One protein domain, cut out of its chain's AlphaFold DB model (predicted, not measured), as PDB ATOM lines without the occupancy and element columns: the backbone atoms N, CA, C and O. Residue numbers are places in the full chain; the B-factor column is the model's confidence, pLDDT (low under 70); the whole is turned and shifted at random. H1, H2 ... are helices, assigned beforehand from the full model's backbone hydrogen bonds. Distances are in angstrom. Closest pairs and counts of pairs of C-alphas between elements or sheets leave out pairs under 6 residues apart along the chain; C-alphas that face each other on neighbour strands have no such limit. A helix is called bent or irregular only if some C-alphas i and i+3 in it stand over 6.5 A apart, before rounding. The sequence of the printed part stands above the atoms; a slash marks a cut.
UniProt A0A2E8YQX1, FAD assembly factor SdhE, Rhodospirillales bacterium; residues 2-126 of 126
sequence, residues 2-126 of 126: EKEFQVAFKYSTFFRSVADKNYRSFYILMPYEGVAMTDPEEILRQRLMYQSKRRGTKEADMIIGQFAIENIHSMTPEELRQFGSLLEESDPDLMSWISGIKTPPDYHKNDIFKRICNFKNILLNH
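Overview. This is residues 2 to 126 of the 126 residues of the protein "FAD assembly factor SdhE" of Rhodospirillales bacterium (UniProt A0A2E8YQX1). A loose body of five helices, H2 to H6, has a sixth, H1, set far off from it at one end of the model by a long stretch with no named element. In the body H2 packs on both H3 and H4, H6 crosses H3 at a steep tilt on the side away from H2 and meets H4 with residues 112 to 113 alone, and H5 packs on H6 at a near right angle; residues 8 to 17 and 19 to 25 stick out. The printed part has 125 residues with six named helices, in the order H1 to H6, and no named strand. The class is all helix, with 73 of the 125 printed residues in helices. The whole is loose, with a radius of gyration of the C-alphas of 17.1 A and spans of 48 by 34 by 26 A.

Along the chain. H1 is residues 2 to 14, 19.7 A from first to last C-alpha, beginning at C-alpha 2 at (3.648, 50.400, 59.027). It is neither bent nor irregular, but only just: C-alphas 10 and 13 are 6.0 A apart. Residues 15 to 39 hold no named element. H2 is residues 40 to 52, 18.4 A long, from C-alpha 40 at (25.792, 55.203, 37.763). H3 is residues 58 to 71, 19.4 A long. H4 is residues 77 to 87, 15.0 A long. H5 is residues 91 to 98, 10.4 A long. H6 is residues 111 to 124, 20.4 A long, and ends at C-alpha 124 at (38.502, 27.836, 55.319).

Arrangement. H1 touches no helix and is apart from H2, which follows it in the chain. H2 and H3 form a helical hairpin, two helices in a row that run opposite ways, at a shallow tilt of 26 degrees. H2 touches H3 with residues 48 to 52 alone, and the closest C-alphas are those of Ser 52 and Gly 65, 4.8 A apart. H2 also touches H4, at a shallow tilt of 27 degrees, the same way, with the C-alphas of Leu 48 and Gly 84 closest at 6.3 A. H3 and H4 are apart. H6 touches both: it meets H3 with residues 116 to 120 alone, at a steep tilt of 63 degrees, opposite ways, where the C-alphas of Ile 63 and Lys 120 are closest at 6.3 A. It touches H4 with residues 112 to 113 alone, at a steep tilt of 61 degrees, the same way, where the C-alphas of Glu 79 and Ile 112 are closest at 6.5 A. H5 touches H6 and is about perpendicular to it, at 88 degrees, with the C-alphas of Ile 98 and Cys 117 closest at 5.4 A. H5 is close to but not clearly touching H3, where the closest C-alphas, of Ala 60 and Asp 91, are 6.6 A apart. The helix packing is part aligned, part crossed: of five touching pairs two are at a shallow tilt. In H2, H3, H4, H5 and H6 every O i to N i+4 pair is within hydrogen-bond range; in H1 6 of 9 are.

Size, cuts and confidence. The two C-alphas farthest apart are those of Ser 17 and Asn 125, at 52.1 A. Residues 8 to 17, of which 8 to 14 belong to H1, and residues 19 to 25 stand free; without them the body spans 48 by 29 by 28 A. The links H1 to H2, of 25 residues, and H5 to H6, of 12, are long, and those from H2 to H3, H3 to H4 and H4 to H5 are tight. The printed part has no cut and ends at residue 126, the chain's last residue. The mean pLDDT of the printed part is 72.4, and residues 2 to 38 and 125 to 126 are under 70; H1 has a mean of 40.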
ATOM      1  N   GLU A   2       4.741  49.836  59.865       34.00
ATOM      2  CA  GLU A   2       3.648  50.400  59.027       34.00
ATOM      3  C   GLU A   2       4.106  51.244  57.824       34.00
ATOM      4  O   GLU A   2       3.459  51.238  56.778       34.00
ATOM      5  N   LYS A   3       5.249  51.935  57.932       34.12
ATOM      6  CA  LYS A   3       5.788  52.746  56.827       34.12
ATOM      7  C   LYS A   3       6.306  51.902  55.655       34.12
ATOM      8  O   LYS A   3       6.204  52.341  54.520       34.12
ATOM      9  N   GLU A   4       6.787  50.684  55.902       36.09
ATOM     10  CA  GLU A   4       7.314  49.803  54.845       36.09
ATOM     11  C   GLU A   4       6.198  49.145  54.025       36.09
ATOM     12  O   GLU A   4       6.316  48.975  52.813       36.09
ATOM     13  N   PHE A   5       5.063  48.854  54.666       34.09
ATOM     14  CA  PHE A   5       3.909  48.241  54.008       34.09
ATOM     15  C   PHE A   5       3.184  49.216  53.063       34.09
ATOM     16  O   PHE A   5       2.774  48.841  51.966       34.09
ATOM     17  N   GLN A   6       3.089  50.491  53.452       35.12
ATOM     18  CA  GLN A   6       2.540  51.574  52.618       35.12
ATOM     19  C   GLN A   6       3.396  51.837  51.370       35.12
ATOM     20  O   GLN A   6       2.875  52.085  50.282       35.12
ATOM     21  N   VAL A   7       4.718  51.737  51.520       42.19
ATOM     22  CA  VAL A   7       5.693  51.868  50.433       42.19
ATOM     23  C   VAL A   7       5.496  50.730  49.423       42.19
ATOM     24  O   VAL A   7       5.264  51.000  48.248       42.19
ATOM     25  N   ALA A   8       5.444  49.472  49.875       39.31
ATOM     26  CA  ALA A   8       5.218  48.309  49.009       39.31
ATOM     27  C   ALA A   8       3.878  48.354  48.240       39.31
ATOM     28  O   ALA A   8       3.817  47.984  47.064       39.31
ATOM     29  N   PHE A   9       2.804  48.845  48.870       41.34
ATOM     30  CA  PHE A   9       1.471  48.873  48.258       41.34
ATOM     31  C   PHE A   9       1.319  49.960  47.183       41.34
ATOM     32  O   PHE A   9       0.654  49.740  46.170       41.34
ATOM     33  N   LYS A  10       1.979  51.114  47.360       45.28
ATOM     34  CA  LYS A  10       1.941  52.230  46.401       45.28
ATOM     35  C   LYS A  10       2.686  51.913  45.100       45.28
ATOM     36  O   LYS A  10       2.315  52.415  44.041       45.28
ATOM     37  N   TYR A  11       3.704  51.057  45.158       47.78
ATOM     38  CA  TYR A  11       4.433  50.636  43.964       47.78
ATOM     39  C   TYR A  11       3.661  49.602  43.131       47.78
ATOM     40  O   TYR A  11       3.726  49.646  41.905       47.78
ATOM     41  N   SER A  12       2.859  48.732  43.761       42.19
ATOM     42  CA  SER A  12       2.093  47.674  43.071       42.19
ATOM     43  C   SER A  12       1.120  48.213  42.007       42.19
ATOM     44  O   SER A  12       0.945  47.602  40.951       42.19
ATOM     45  N   THR A  13       0.541  49.394  42.235       41.41
ATOM     46  CA  THR A  13      -0.392  50.038  41.300       41.41
ATOM     47  C   THR A  13       0.322  50.801  40.184       41.41
ATOM     48  O   THR A  13      -0.168  50.820  39.056       41.41
ATOM     49  N   PHE A  14       1.508  51.356  40.446       43.38
ATOM     50  CA  PHE A  14       2.346  52.003  39.430       43.38
ATOM     51  C   PHE A  14       2.970  50.983  38.458       43.38
ATOM     52  O   PHE A  14       3.071  51.235  37.256       43.38
ATOM     53  N   PHE A  15       3.300  49.783  38.947       44.38
ATOM     54  CA  PHE A  15       3.935  48.718  38.163       44.38
ATOM     55  C   PHE A  15       3.073  48.126  37.041       44.38
ATOM     56  O   PHE A  15       3.614  47.553  36.098       44.38
ATOM     57  N   ARG A  16       1.745  48.280  37.093       41.22
ATOM     58  CA  ARG A  16       0.843  47.684  36.092       41.22
ATOM     59  C   ARG A  16       0.791  48.457  34.767       41.22
ATOM     60  O   ARG A  16       0.345  47.902  33.773       41.22
ATOM     61  N   SER A  17       1.255  49.708  34.756       39.62
ATOM     62  CA  SER A  17       1.172  50.622  33.604       39.62
ATOM     63  C   SER A  17       2.422  50.604  32.710       39.62
ATOM     64  O   SER A  17       2.336  50.838  31.511       39.62
ATOM     65  N   VAL A  18       3.596  50.277  33.265       45.50
ATOM     66  CA  VAL A  18       4.896  50.375  32.557       45.50
ATOM     67  C   VAL A  18       5.345  49.036  31.948       45.50
ATOM     68  O   VAL A  18       6.462  48.897  31.457       45.50
ATOM     69  N   ALA A  19       4.472  48.028  31.971       41.44
ATOM     70  CA  ALA A  19       4.738  46.672  31.497       41.44
ATOM     71  C   ALA A  19       4.608  46.510  29.969       41.44
ATOM     72  O   ALA A  19       4.376  45.402  29.489       41.44
ATOM     73  N   ASP A  20       4.773  47.586  29.195       40.25
ATOM     74  CA  ASP A  20       4.828  47.510  27.737       40.25
ATOM     75  C   ASP A  20       6.283  47.588  27.249       40.25
ATOM     76  O   ASP A  20       6.887  48.648  27.118       40.25
ATOM     77  N   LYS A  21       6.815  46.386  26.993       41.22
ATOM     78  CA  LYS A  21       7.847  46.022  26.006       41.22
ATOM     79  C   LYS A  21       9.211  46.723  26.145       41.22
ATOM     80  O   LYS A  21       9.417  47.846  25.710       41.22
ATOM     81  N   ASN A  22      10.187  45.936  26.612       40.94
ATOM     82  CA  ASN A  22      11.640  46.193  26.647       40.94
ATOM     83  C   ASN A  22      12.228  46.920  27.865       40.94
ATOM     84  O   ASN A  22      13.204  47.655  27.745       40.94
ATOM     85  N   TYR A  23      11.767  46.579  29.069       43.59
ATOM     86  CA  TYR A  23      12.510  46.857  30.302       43.59
ATOM     87  C   TYR A  23      13.170  45.592  30.870       43.59
ATOM     88  O   TYR A  23      12.752  45.035  31.879       43.59
ATOM     89  N   ARG A  24      14.319  45.212  30.294       40.72
ATOM     90  CA  ARG A  24      15.371  44.423  30.983       40.72
ATOM     91  C   ARG A  24      16.089  45.237  32.087       40.72
ATOM     92  O   ARG A  24      17.097  44.809  32.637       40.72
ATOM     93  N   SER A  25      15.542  46.413  32.402       40.19
ATOM     94  CA  SER A  25      16.084  47.497  33.222       40.19
ATOM     95  C   SER A  25      15.171  47.809  34.421       40.19
ATOM     96  O   SER A  25      14.987  48.966  34.789       40.19
ATOM     97  N   PHE A  26      14.540  46.790  35.008       40.66
ATOM     98  CA  PHE A  26      13.573  46.973  36.102       40.66
ATOM     99  C   PHE A  26      14.203  46.946  37.508       40.66
ATOM    100  O   PHE A  26      13.555  47.297  38.487       40.66
ATOM    101  N   TYR A  27      15.484  46.579  37.623       44.31
ATOM    102  CA  TYR A  27      16.194  46.494  38.907       44.31
ATOM    103  C   TYR A  27      16.823  47.819  39.378       44.31
ATOM    104  O   TYR A  27      17.452  47.844  40.427       44.31
ATOM    105  N   ILE A  28      16.639  48.924  38.646       45.22
ATOM    106  CA  ILE A  28      17.196  50.244  39.013       45.22
ATOM    107  C   ILE A  28      16.409  50.906  40.172       45.22
ATOM    108  O   ILE A  28      16.884  51.862  40.771       45.22
ATOM    109  N   LEU A  29      15.232  50.389  40.554       44.34
ATOM    110  CA  LEU A  29      14.341  51.031  41.537       44.34
ATOM    111  C   LEU A  29      14.098  50.225  42.823       44.34
ATOM    112  O   LEU A  29      13.034  50.342  43.428       44.34
ATOM    113  N   MET A  30      15.065  49.430  43.278       47.00
ATOM    114  CA  MET A  30      15.022  48.897  44.649       47.00
ATOM    115  C   MET A  30      16.270  49.304  45.441       47.00
ATOM    116  O   MET A  30      17.170  48.487  45.624       47.00
ATOM    117  N   PRO A  31      16.345  50.556  45.927       51.50
ATOM    118  CA  PRO A  31      17.256  50.895  47.012       51.50
ATOM    119  C   PRO A  31      16.809  50.157  48.279       51.50
ATOM    120  O   PRO A  31      15.627  50.188  48.627       51.50
ATOM    121  N   TYR A  32      17.750  49.528  48.986       51.91
ATOM    122  CA  TYR A  32      17.474  48.841  50.255       51.91
ATOM    123  C   TYR A  32      16.863  49.773  51.323       51.91
ATOM    124  O   TYR A  32      16.221  49.278  52.234       51.91
ATOM    125  N   GLU A  33      16.939  51.104  51.169       44.66
ATOM    126  CA  GLU A  33      16.304  52.070  52.083       44.66
ATOM    127  C   GLU A  33      15.697  53.306  51.382       44.66
ATOM    128  O   GLU A  33      15.759  54.424  51.882       44.66
ATOM    129  N   GLY A  34      15.105  53.156  50.190       46.44
ATOM    130  CA  GLY A  34      14.314  54.255  49.598       46.44
ATOM    131  C   GLY A  34      15.108  55.482  49.108       46.44
ATOM    132  O   GLY A  34      14.511  56.528  48.862       46.44
ATOM    133  N   VAL A  35      16.429  55.373  48.937       48.03
ATOM    134  CA  VAL A  35      17.286  56.454  48.420       48.03
ATOM    135  C   VAL A  35      17.289  56.445  46.888       48.03
ATOM    136  O   VAL A  35      17.640  55.442  46.271       48.03
ATOM    137  N   ALA A  36      16.917  57.560  46.254       52.25
ATOM    138  CA  ALA A  36      17.074  57.726  44.811       52.25
ATOM    139  C   ALA A  36      18.570  57.795  44.467       52.25
ATOM    140  O   ALA A  36      19.240  58.779  44.777       52.25
ATOM    141  N   MET A  37      19.102  56.738  43.856       56.41
ATOM    142  CA  MET A  37      20.496  56.691  43.422       56.41
ATOM    143  C   MET A  37      20.626  57.412  42.082       56.41
ATOM    144  O   MET A  37      19.965  57.050  41.112       56.41
ATOM    145  N   THR A  38      21.458  58.451  42.039       59.91
ATOM    146  CA  THR A  38      21.715  59.250  40.830       59.91
ATOM    147  C   THR A  38      23.072  58.950  40.197       59.91
ATOM    148  O   THR A  38      23.273  59.276  39.031       59.91
ATOM    149  N   ASP A  39      23.982  58.311  40.939       74.88
ATOM    150  CA  ASP A  39      25.313  57.940  40.462       74.88
ATOM    151  C   ASP A  39      25.306  56.560  39.769       74.88
ATOM    152  O   ASP A  39      24.940  55.560  40.401       74.88
ATOM    153  N   PRO A  40      25.718  56.468  38.488       73.38
ATOM    154  CA  PRO A  40      25.792  55.203  37.763       73.38
ATOM    155  C   PRO A  40      26.678  54.141  38.425       73.38
ATOM    156  O   PRO A  40      26.359  52.952  38.329       73.38
ATOM    157  N   GLU A  41      27.770  54.528  39.091       75.88
ATOM    158  CA  GLU A  41      28.657  53.559  39.747       75.88
ATOM    159  C   GLU A  41      28.014  52.958  40.991       75.88
ATOM    160  O   GLU A  41      28.047  51.742  41.180       75.88
ATOM    161  N   GLU A  42      27.381  53.786  41.817       74.19
ATOM    162  CA  GLU A  42      26.672  53.312  43.001       74.19
ATOM    163  C   GLU A  42      25.511  52.380  42.612       74.19
ATOM    164  O   GLU A  42      25.344  51.315  43.212       74.19
ATOM    165  N   ILE A  43      24.779  52.691  41.531       78.12
ATOM    166  CA  ILE A  43      23.753  51.795  40.958       78.12
ATOM    167  C   ILE A  43      24.360  50.440  40.576       78.12
ATOM    168  O   ILE A  43      23.776  49.389  40.864       78.12
ATOM    169  N   LEU A  44      25.538  50.442  39.944       81.00
ATOM    170  CA  LEU A  44      26.240  49.216  39.580       81.00
ATOM    171  C   LEU A  44      26.658  48.418  40.823       81.00
ATOM    172  O   LEU A  44      26.403  47.215  40.867       81.00
ATOM    173  N   ARG A  45      27.224  49.065  41.851       84.75
ATOM    174  CA  ARG A  45      27.612  48.410  43.114       84.75
ATOM    175  C   ARG A  45      26.425  47.712  43.773       84.75
ATOM    176  O   ARG A  45      26.518  46.529  44.094       84.75
ATOM    177  N   GLN A  46      25.282  48.385  43.901       79.50
ATOM    178  CA  GLN A  46      24.083  47.773  44.492       79.50
ATOM    179  C   GLN A  46      23.545  46.615  43.651       79.50
ATOM    180  O   GLN A  46      23.181  45.561  44.181       79.50
ATOM    181  N   ARG A  47      23.544  46.769  42.323       82.25
ATOM    182  CA  ARG A  47      23.134  45.702  41.407       82.25
ATOM    183  C   ARG A  47      24.021  44.462  41.551       82.25
ATOM    184  O   ARG A  47      23.506  43.344  41.510       82.25
ATOM    185  N   LEU A  48      25.330  44.646  41.684       84.50
ATOM    186  CA  LEU A  48      26.294  43.561  41.855       84.50
ATOM    187  C   LEU A  48      26.161  42.911  43.236       84.50
ATOM    188  O   LEU A  48      26.056  41.693  43.307       84.50
ATOM    189  N   MET A  49      26.023  43.704  44.303       83.56
ATOM    190  CA  MET A  49      25.749  43.209  45.660       83.56
ATOM    191  C   MET A  49      24.524  42.290  45.692       83.56
ATOM    192  O   MET A  49      24.543  41.209  46.284       83.56
ATOM    193  N   TYR A  50      23.442  42.710  45.039       78.56
ATOM    194  CA  TYR A  50      22.216  41.928  44.974       78.56
ATOM    195  C   TYR A  50      22.392  40.612  44.211       78.56
ATOM    196  O   TYR A  50      21.874  39.583  44.642       78.56
ATOM    197  N   GLN A  51      23.127  40.632  43.097       82.25
ATOM    198  CA  GLN A  51      23.439  39.420  42.338       82.25
ATOM    199  C   GLN A  51      24.303  38.453  43.152       82.25
ATOM    200  O   GLN A  51      24.021  37.258  43.165       82.25
ATOM    201  N   SER A  52      25.293  38.961  43.891       84.31
ATOM    202  CA  SER A  52      26.135  38.146  44.771       84.31
ATOM    203  C   SER A  52      25.323  37.418  45.844       84.31
ATOM    204  O   SER A  52      25.594  36.251  46.097       84.31
ATOM    205  N   LYS A  53      24.294  38.074  46.401       74.94
ATOM    206  CA  LYS A  53      23.405  37.524  47.445       74.94
ATOM    207  C   LYS A  53      22.309  36.575  46.941       74.94
ATOM    208  O   LYS A  53      21.522  36.054  47.727       74.94
ATOM    209  N   ARG A  54      22.154  36.425  45.622       75.50
ATOM    210  CA  ARG A  54      21.094  35.608  44.996       75.50
ATOM    211  C   ARG A  54      21.636  34.418  44.217       75.50
ATOM    212  O   ARG A  54      20.968  33.905  43.321       75.50
ATOM    213  N   ARG A  55      22.839  33.978  44.573       74.50
ATOM    214  CA  ARG A  55      23.441  32.762  44.035       74.50
ATOM    215  C   ARG A  55      22.599  31.545  44.445       74.50
ATOM    216  O   ARG A  55      22.053  31.482  45.544       74.50
ATOM    217  N   GLY A  56      22.455  30.589  43.535       71.00
ATOM    218  CA  GLY A  56      21.642  29.382  43.684       71.00
ATOM    219  C   GLY A  56      22.244  28.323  44.612       71.00
ATOM    220  O   GLY A  56      21.549  27.377  44.977       71.00
ATOM    221  N   THR A  57      23.505  28.473  45.028       79.44
ATOM    222  CA  THR A  57      24.143  27.588  46.014       79.44
ATOM    223  C   THR A  57      24.578  28.353  47.261       79.44
ATOM    224  O   THR A  57      25.125  29.451  47.175       79.44
ATOM    225  N   LYS A  58      24.372  27.744  48.437       80.81
ATOM    226  CA  LYS A  58      24.735  28.337  49.735       80.81
ATOM    227  C   LYS A  58      26.239  28.616  49.854       80.81
ATOM    228  O   LYS A  58      26.634  29.587  50.482       80.81
ATOM    229  N   GLU A  59      27.070  27.765  49.256       83.00
ATOM    230  CA  GLU A  59      28.526  27.929  49.271       83.00
ATOM    231  C   GLU A  59      28.971  29.133  48.427       83.00
ATOM    232  O   GLU A  59      29.760  29.952  48.897       83.00
ATOM    233  N   ALA A  60      28.415  29.290  47.218       82.44
ATOM    234  CA  ALA A  60      28.709  30.446  46.377       82.44
ATOM    235  C   ALA A  60      28.209  31.747  47.016       82.44
ATOM    236  O   ALA A  60      28.935  32.735  47.005       82.44
ATOM    237  N   ASP A  61      27.010  31.743  47.605       82.06
ATOM    238  CA  ASP A  61      26.482  32.895  48.343       82.06
ATOM    239  C   ASP A  61      27.387  33.273  49.525       82.06
ATOM    240  O   ASP A  61      27.756  34.434  49.686       82.06
ATOM    241  N   MET A  62      27.848  32.290  50.302       84.38
ATOM    242  CA  MET A  62      28.730  32.542  51.440       84.38
ATOM    243  C   MET A  62      30.072  33.152  51.017       84.38
ATOM    244  O   MET A  62      30.517  34.119  51.627       84.38
ATOM    245  N   ILE A  63      30.721  32.626  49.976       87.75
ATOM    246  CA  ILE A  63      32.035  33.126  49.543       87.75
ATOM    247  C   ILE A  63      31.892  34.449  48.784       87.75
ATOM    248  O   ILE A  63      32.550  35.434  49.117       87.75
ATOM    249  N   ILE A  64      31.039  34.485  47.758       88.69
ATOM    250  CA  ILE A  64      30.906  35.631  46.851       88.69
ATOM    251  C   ILE A  64      30.122  36.766  47.503       88.69
ATOM    252  O   ILE A  64      30.486  37.929  47.341       88.69
ATOM    253  N   GLY A  65      29.062  36.447  48.245       86.12
ATOM    254  CA  GLY A  65      28.267  37.426  48.977       86.12
ATOM    255  C   GLY A  65      29.092  38.126  50.050       86.12
ATOM    256  O   GLY A  65      29.102  39.355  50.097       86.12
ATOM    257  N   GLN A  66      29.851  37.375  50.852       85.94
ATOM    258  CA  GLN A  66      30.721  37.968  51.868       85.94
ATOM    259  C   GLN A  66      31.865  38.776  51.236       85.94
ATOM    260  O   GLN A  66      32.111  39.912  51.645       85.94
ATOM    261  N   PHE A  67      32.498  38.257  50.177       90.38
ATOM    262  CA  PHE A  67      33.507  39.006  49.427       90.38
ATOM    263  C   PHE A  67      32.958  40.344  48.908       90.38
ATOM    264  O   PHE A  67      33.624  41.374  49.042       90.38
ATOM    265  N   ALA A  68      31.741  40.347  48.352       89.19
ATOM    266  CA  ALA A  68      31.084  41.559  47.879       89.19
ATOM    267  C   ALA A  68      30.838  42.550  49.025       89.19
ATOM    268  O   ALA A  68      31.177  43.720  48.887       89.19
ATOM    269  N   ILE A  69      30.315  42.097  50.169       86.00
ATOM    270  CA  ILE A  69      30.071  42.959  51.340       86.00
ATOM    271  C   ILE A  69      31.347  43.695  51.766       86.00
ATOM    272  O   ILE A  69      31.302  44.893  52.035       86.00
ATOM    273  N   GLU A  70      32.484  43.003  51.779       87.62
ATOM    274  CA  GLU A  70      33.748  43.565  52.260       87.62
ATOM    275  C   GLU A  70      34.482  44.422  51.219       87.62
ATOM    276  O   GLU A  70      35.198  45.355  51.579       87.62
ATOM    277  N   ASN A  71      34.324  44.127  49.924       89.38
ATOM    278  CA  ASN A  71      35.182  44.700  48.883       89.38
ATOM    279  C   ASN A  71      34.453  45.630  47.902       89.38
ATOM    280  O   ASN A  71      35.110  46.442  47.259       89.38
ATOM    281  N   ILE A  72      33.124  45.571  47.761       86.25
ATOM    282  CA  ILE A  72      32.427  46.269  46.661       86.25
ATOM    283  C   ILE A  72      32.546  47.798  46.716       86.25
ATOM    284  O   ILE A  72      32.539  48.460  45.679       86.25
ATOM    285  N   HIS A  73      32.682  48.361  47.917       85.69
ATOM    286  CA  HIS A  73      32.822  49.802  48.123       85.69
ATOM    287  C   HIS A  73      34.231  50.318  47.804       85.69
ATOM    288  O   HIS A  73      34.389  51.500  47.520       85.69
ATOM    289  N   SER A  74      35.246  49.446  47.830       87.88
ATOM    290  CA  SER A  74      36.637  49.795  47.513       87.88
ATOM    291  C   SER A  74      37.041  49.437  46.082       87.88
ATOM    292  O   SER A  74      38.140  49.788  45.659       87.88
ATOM    293  N   MET A  75      36.166  48.764  45.326       89.06
ATOM    294  CA  MET A  75      36.419  48.414  43.930       89.06
ATOM    295  C   MET A  75      36.370  49.638  43.013       89.06
ATOM    296  O   MET A  75      35.438  50.450  43.043       89.06
ATOM    297  N   THR A  76      37.362  49.707  42.133       90.75
ATOM    298  CA  THR A  76      37.401  50.626  40.995       90.75
ATOM    299  C   THR A  76      36.334  50.266  39.949       90.75
ATOM    300  O   THR A  76      35.854  49.130  39.909       90.75
ATOM    301  N   PRO A  77      35.972  51.188  39.039       86.75
ATOM    302  CA  PRO A  77      34.986  50.907  37.991       86.75
ATOM    303  C   PRO A  77      35.352  49.713  37.099       86.75
ATOM    304  O   PRO A  77      34.477  48.969  36.657       86.75
ATOM    305  N   GLU A  78      36.646  49.503  36.847       88.69
ATOM    306  CA  GLU A  78      37.132  48.357  36.079       88.69
ATOM    307  C   GLU A  78      36.964  47.044  36.849       88.69
ATOM    308  O   GLU A  78      36.465  46.060  36.303       88.69
ATOM    309  N   GLU A  79      37.282  47.047  38.141       89.88
ATOM    310  CA  GLU A  79      37.061  45.898  39.018       89.88
ATOM    311  C   GLU A  79      35.574  45.551  39.155       89.88
ATOM    312  O   GLU A  79      35.222  44.374  39.144       89.88
ATOM    313  N   LEU A  80      34.684  46.548  39.211       87.94
ATOM    314  CA  LEU A  80      33.235  46.319  39.220       87.94
ATOM    315  C   LEU A  80      32.756  45.648  37.927       87.94
ATOM    316  O   LEU A  80      31.909  44.756  37.981       87.94
ATOM    317  N   ARG A  81      33.304  46.030  36.765       88.62
ATOM    318  CA  ARG A  81      32.999  45.362  35.488       88.62
ATOM    319  C   ARG A  81      33.486  43.917  35.470       88.62
ATOM    320  O   ARG A  81      32.733  43.029  35.081       88.62
ATOM    321  N   GLN A  82      34.715  43.682  35.922       90.06
ATOM    322  CA  GLN A  82      35.299  42.342  36.021       90.06
ATOM    323  C   GLN A  82      34.499  41.449  36.972       90.06
ATOM    324  O   GLN A  82      34.172  40.313  36.633       90.06
ATOM    325  N   PHE A  83      34.123  41.986  38.134       91.00
ATOM    326  CA  PHE A  83      33.265  41.297  39.085       91.00
ATOM    327  C   PHE A  83      31.891  41.007  38.480       91.00
ATOM    328  O   PHE A  83      31.410  39.887  38.576       91.00
ATOM    329  N   GLY A  84      31.288  41.975  37.787       88.25
ATOM    330  CA  GLY A  84      30.022  41.786  37.083       88.25
ATOM    331  C   GLY A  84      30.059  40.681  36.038       88.25
ATOM    332  O   GLY A  84      29.171  39.838  36.036       88.25
ATOM    333  N   SER A  85      31.109  40.619  35.220       88.06
ATOM    334  CA  SER A  85      31.278  39.535  34.247       88.06
ATOM    335  C   SER A  85      31.395  38.168  34.930       88.06
ATOM    336  O   SER A  85      30.815  37.195  34.461       88.06
ATOM    337  N   LEU A  86      32.073  38.091  36.078       89.00
ATOM    338  CA  LEU A  86      32.127  36.878  36.899       89.00
ATOM    339  C   LEU A  86      30.749  36.518  37.495       89.00
ATOM    340  O   LEU A  86      30.448  35.345  37.738       89.00
ATOM    341  N   LEU A  87      29.904  37.524  37.750       85.94
ATOM    342  CA  LEU A  87      28.538  37.331  38.235       85.94
ATOM    343  C   LEU A  87      27.567  36.763  37.197       85.94
ATOM    344  O   LEU A  87      26.588  36.129  37.585       85.94
ATOM    345  N   GLU A  88      27.866  36.921  35.911       86.44
ATOM    346  CA  GLU A  88      27.058  36.378  34.812       86.44
ATOM    347  C   GLU A  88      27.285  34.874  34.578       86.44
ATOM    348  O   GLU A  88      26.455  34.215  33.952       86.44
ATOM    349  N   GLU A  89      28.378  34.320  35.107       87.88
ATOM    350  CA  GLU A  89      28.726  32.905  34.974       87.88
ATOM    351  C   GLU A  89      27.930  32.005  35.928       87.88
ATOM    352  O   GLU A  89      27.491  32.420  37.009       87.88
ATOM    353  N   SER A  90      27.787  30.735  35.539       85.19
ATOM    354  CA  SER A  90      27.054  29.733  36.319       85.19
ATOM    355  C   SER A  90      27.740  29.440  37.661       85.19
ATOM    356  O   SER A  90      28.966  29.333  37.742       85.19
ATOM    357  N   ASP A  91      26.955  29.263  38.729       84.88
ATOM    358  CA  ASP A  91      27.503  28.960  40.059       84.88
ATOM    359  C   ASP A  91      28.384  27.698  40.081       84.88
ATOM    360  O   ASP A  91      29.455  27.749  40.688       84.88
ATOM    361  N   PRO A  92      28.009  26.574  39.426       85.81
ATOM    362  CA  PRO A  92      28.856  25.383  39.410       85.81
ATOM    363  C   PRO A  92      30.216  25.619  38.749       85.81
ATOM    364  O   PRO A  92      31.229  25.102  39.228       85.81
ATOM    365  N   ASP A  93      30.264  26.394  37.662       88.81
ATOM    366  CA  ASP A  93      31.523  26.689  36.977       88.81
ATOM    367  C   ASP A  93      32.381  27.643  37.799       88.81
ATOM    368  O   ASP A  93      33.563  27.365  38.019       88.81
ATOM    369  N   LEU A  94      31.770  28.688  38.358       88.56
ATOM    370  CA  LEU A  94      32.446  29.620  39.248       88.56
ATOM    371  C   LEU A  94      33.095  28.898  40.433       88.56
ATOM    372  O   LEU A  94      34.281  29.078  40.712       88.56
ATOM    373  N   MET A  95      32.334  28.033  41.102       88.38
ATOM    374  CA  MET A  95      32.823  27.257  42.239       88.38
ATOM    375  C   MET A  95      33.905  26.253  41.837       88.38
ATOM    376  O   MET A  95      34.854  26.036  42.598       88.38
ATOM    377  N   SER A  96      33.817  25.681  40.633       89.94
ATOM    378  CA  SER A  96      34.862  24.811  40.084       89.94
ATOM    379  C   SER A  96      36.170  25.569  39.848       89.94
ATOM    380  O   SER A  96      37.240  25.026  40.124       89.94
ATOM    381  N   TRP A  97      36.104  26.816  39.374       91.38
ATOM    382  CA  TRP A  97      37.284  27.660  39.178       91.38
ATOM    383  C   TRP A  97      37.906  28.096  40.501       91.38
ATOM    384  O   TRP A  97      39.112  27.954  40.687       91.38
ATOM    385  N   ILE A  98      37.090  28.569  41.446       87.88
ATOM    386  CA  ILE A  98      37.562  29.016  42.767       87.88
ATOM    387  C   ILE A  98      38.176  27.848  43.553       87.88
ATOM    388  O   ILE A  98      39.126  28.022  44.314       87.88
ATOM    389  N   SER A  99      37.655  26.634  43.368       86.88
ATOM    390  CA  SER A  99      38.202  25.422  43.987       86.88
ATOM    391  C   SER A  99      39.429  24.860  43.270       86.88
ATOM    392  O   SER A  99      39.995  23.880  43.743       86.88
ATOM    393  N   GLY A 100      39.838  25.444  42.140       86.25
ATOM    394  CA  GLY A 100      40.962  24.959  41.337       86.25
ATOM    395  C   GLY A 100      40.692  23.640  40.606       86.25
ATOM    396  O   GLY A 100      41.621  23.041  40.074       86.25
ATOM    397  N   ILE A 101      39.436  23.182  40.559       87.94
ATOM    398  CA  ILE A 101      39.025  21.956  39.853       87.94
ATOM    399  C   ILE A 101      39.067  22.182  38.337       87.94
ATOM    400  O   ILE A 101      39.449  21.295  37.576       87.94
ATOM    401  N   LYS A 102      38.674  23.380  37.893       89.88
ATOM    402  CA  LYS A 102      38.719  23.814  36.493       89.88
ATOM    403  C   LYS A 102      39.550  25.085  36.368       89.88
ATOM    404  O   LYS A 102      39.586  25.904  37.280       89.88
ATOM    405  N   THR A 103      40.147  25.299  35.202       87.50
ATOM    406  CA  THR A 103      40.783  26.579  34.875       87.50
ATOM    407  C   THR A 103      39.734  27.589  34.407       87.50
ATOM    408  O   THR A 103      38.943  27.243  33.522       87.50
ATOM    409  N   PRO A 104      39.725  28.824  34.939       89.44
ATOM    410  CA  PRO A 104      38.865  29.870  34.413       89.44
ATOM    411  C   PRO A 104      39.308  30.263  32.993       89.44
ATOM    412  O   PRO A 104      40.506  30.185  32.676       89.44
ATOM    413  N   PRO A 105      38.371  30.708  32.142       88.62
ATOM    414  CA  PRO A 105      38.686  31.331  30.862       88.62
ATOM    415  C   PRO A 105      39.630  32.531  31.010       88.62
ATOM    416  O   PRO A 105      39.650  33.188  32.050       88.62
ATOM    417  N   ASP A 106      40.388  32.856  29.960       87.06
ATOM    418  CA  ASP A 106      41.424  33.902  30.019       87.06
ATOM    419  C   ASP A 106      40.883  35.278  30.423       87.06
ATOM    420  O   ASP A 106      41.552  36.017  31.142       87.06
ATOM    421  N   TYR A 107      39.644  35.595  30.047       86.06
ATOM    422  CA  TYR A 107      38.982  36.852  30.405       86.06
ATOM    423  C   TYR A 107      38.639  36.968  31.903       86.06
ATOM    424  O   TYR A 107      38.491  38.078  32.416       86.06
ATOM    425  N   HIS A 108      38.593  35.845  32.628       87.56
ATOM    426  CA  HIS A 108      38.393  35.799  34.080       87.56
ATOM    427  C   HIS A 108      39.702  35.691  34.866       87.56
ATOM    428  O   HIS A 108      39.682  35.722  36.094       87.56
ATOM    429  N   LYS A 109      40.863  35.617  34.201       85.06
ATOM    430  CA  LYS A 109      42.186  35.608  34.856       85.06
ATOM    431  C   LYS A 109      42.622  37.016  35.279       85.06
ATOM    432  O   LYS A 109      43.725  37.464  34.972       85.06
ATOM    433  N   ASN A 110      41.746  37.713  35.989       89.88
ATOM    434  CA  ASN A 110      41.960  39.067  36.483       89.88
ATOM    435  C   ASN A 110      42.279  39.078  37.990       89.88
ATOM    436  O   ASN A 110      42.260  38.047  38.671       89.88
ATOM    437  N   ASP A 111      42.613  40.255  38.516       89.19
ATOM    438  CA  ASP A 111      42.993  40.397  39.923       89.19
ATOM    439  C   ASP A 111      41.804  40.211  40.876       89.19
ATOM    440  O   ASP A 111      41.988  39.700  41.981       89.19
ATOM    441  N   ILE A 112      40.575  40.507  40.435       90.94
ATOM    442  CA  ILE A 112      39.359  40.233  41.215       90.94
ATOM    443  C   ILE A 112      39.183  38.736  41.455       90.94
ATOM    444  O   ILE A 112      38.950  38.322  42.591       90.94
ATOM    445  N   PHE A 113      39.380  37.907  40.430       89.94
ATOM    446  CA  PHE A 113      39.318  36.458  40.580       89.94
ATOM    447  C   PHE A 113      40.369  35.940  41.574       89.94
ATOM    448  O   PHE A 113      40.049  35.150  42.463       89.94
ATOM    449  N   LYS A 114      41.609  36.445  41.507       90.25
ATOM    450  CA  LYS A 114      42.662  36.085  42.477       90.25
ATOM    451  C   LYS A 114      42.281  36.474  43.907       90.25
ATOM    452  O   LYS A 114      42.502  35.687  44.828       90.25
ATOM    453  N   ARG A 115      41.697  37.663  44.100       90.69
ATOM    454  CA  ARG A 115      41.221  38.136  45.411       90.69
ATOM    455  C   ARG A 115      40.131  37.224  45.973       90.69
ATOM    456  O   ARG A 115      40.194  36.895  47.153       90.69
ATOM    457  N   ILE A 116      39.201  36.757  45.141       90.12
ATOM    458  CA  ILE A 116      38.148  35.811  45.544       90.12
ATOM    459  C   ILE A 116      38.744  34.461  45.967       90.12
ATOM    460  O   ILE A 116      38.390  33.935  47.022       90.12
ATOM    461  N   CYS A 117      39.688  33.916  45.196       89.19
ATOM    462  CA  CYS A 117      40.373  32.673  45.563       89.19
ATOM    463  C   CYS A 117      41.132  32.806  46.893       89.19
ATOM    464  O   CYS A 117      41.079  31.906  47.729       89.19
ATOM    465  N   ASN A 118      41.799  33.943  47.118       88.75
ATOM    466  CA  ASN A 118      42.466  34.218  48.389       88.75
ATOM    467  C   ASN A 118      41.463  34.332  49.549       88.75
ATOM    468  O   ASN A 118      41.690  33.781  50.622       88.75
ATOM    469  N   PHE A 119      40.324  34.987  49.317       87.69
ATOM    470  CA  PHE A 119      39.265  35.137  50.312       87.69
ATOM    471  C   PHE A 119      38.705  33.785  50.779       87.69
ATOM    472  O   PHE A 119      38.572  33.554  51.980       87.69
ATOM    473  N   LYS A 120      38.479  32.841  49.853       85.69
ATOM    474  CA  LYS A 120      38.089  31.463  50.201       85.69
ATOM    475  C   LYS A 120      39.116  30.785  51.115       85.69
ATOM    476  O   LYS A 120      38.726  30.132  52.078       85.69
ATOM    477  N   ASN A 121      40.411  30.924  50.825       82.25
ATOM    478  CA  ASN A 121      41.461  30.321  51.653       82.25
ATOM    479  C   ASN A 121      41.466  30.891  53.076       82.25
ATOM    480  O   ASN A 121      41.714  30.152  54.022       82.25
ATOM    481  N   ILE A 122      41.170  32.182  53.240       80.00
ATOM    482  CA  ILE A 122      41.047  32.805  54.564       80.00
ATOM    483  C   ILE A 122      39.836  32.232  55.312       80.00
ATOM    484  O   ILE A 122      39.968  31.854  56.470       80.00
ATOM    485  N   LEU A 123      38.686  32.098  54.642       75.75
ATOM    486  CA  LEU A 123      37.461  31.561  55.247       75.75
ATOM    487  C   LEU A 123      37.563  30.094  55.691       75.75
ATOM    488  O   LEU A 123      36.871  29.708  56.624       75.75
ATOM    489  N   LEU A 124      38.369  29.270  55.014       70.31
ATOM    490  CA  LEU A 124      38.502  27.836  55.319       70.31
ATOM    491  C   LEU A 124      39.639  27.504  56.298       70.31
ATOM    492  O   LEU A 124      39.707  26.375  56.778       70.31
ATOM    493  N   ASN A 125      40.531  28.457  56.578       65.69
ATOM    494  CA  ASN A 125      41.664  28.275  57.494       65.69
ATOM    495  C   ASN A 125      41.405  28.838  58.909       65.69
ATOM    496  O   ASN A 125      42.327  28.853  59.728       65.69
ATOM    497  N   HIS A 126      40.182  29.293  59.191       50.72
ATOM    498  CA  HIS A 126      39.706  29.768  60.494       50.72
ATOM    499  C   HIS A 126      38.564  28.890  61.006       50.72
ATOM    500  O   HIS A 126      38.487  28.724  62.245       50.72
TER     501      HIS A 126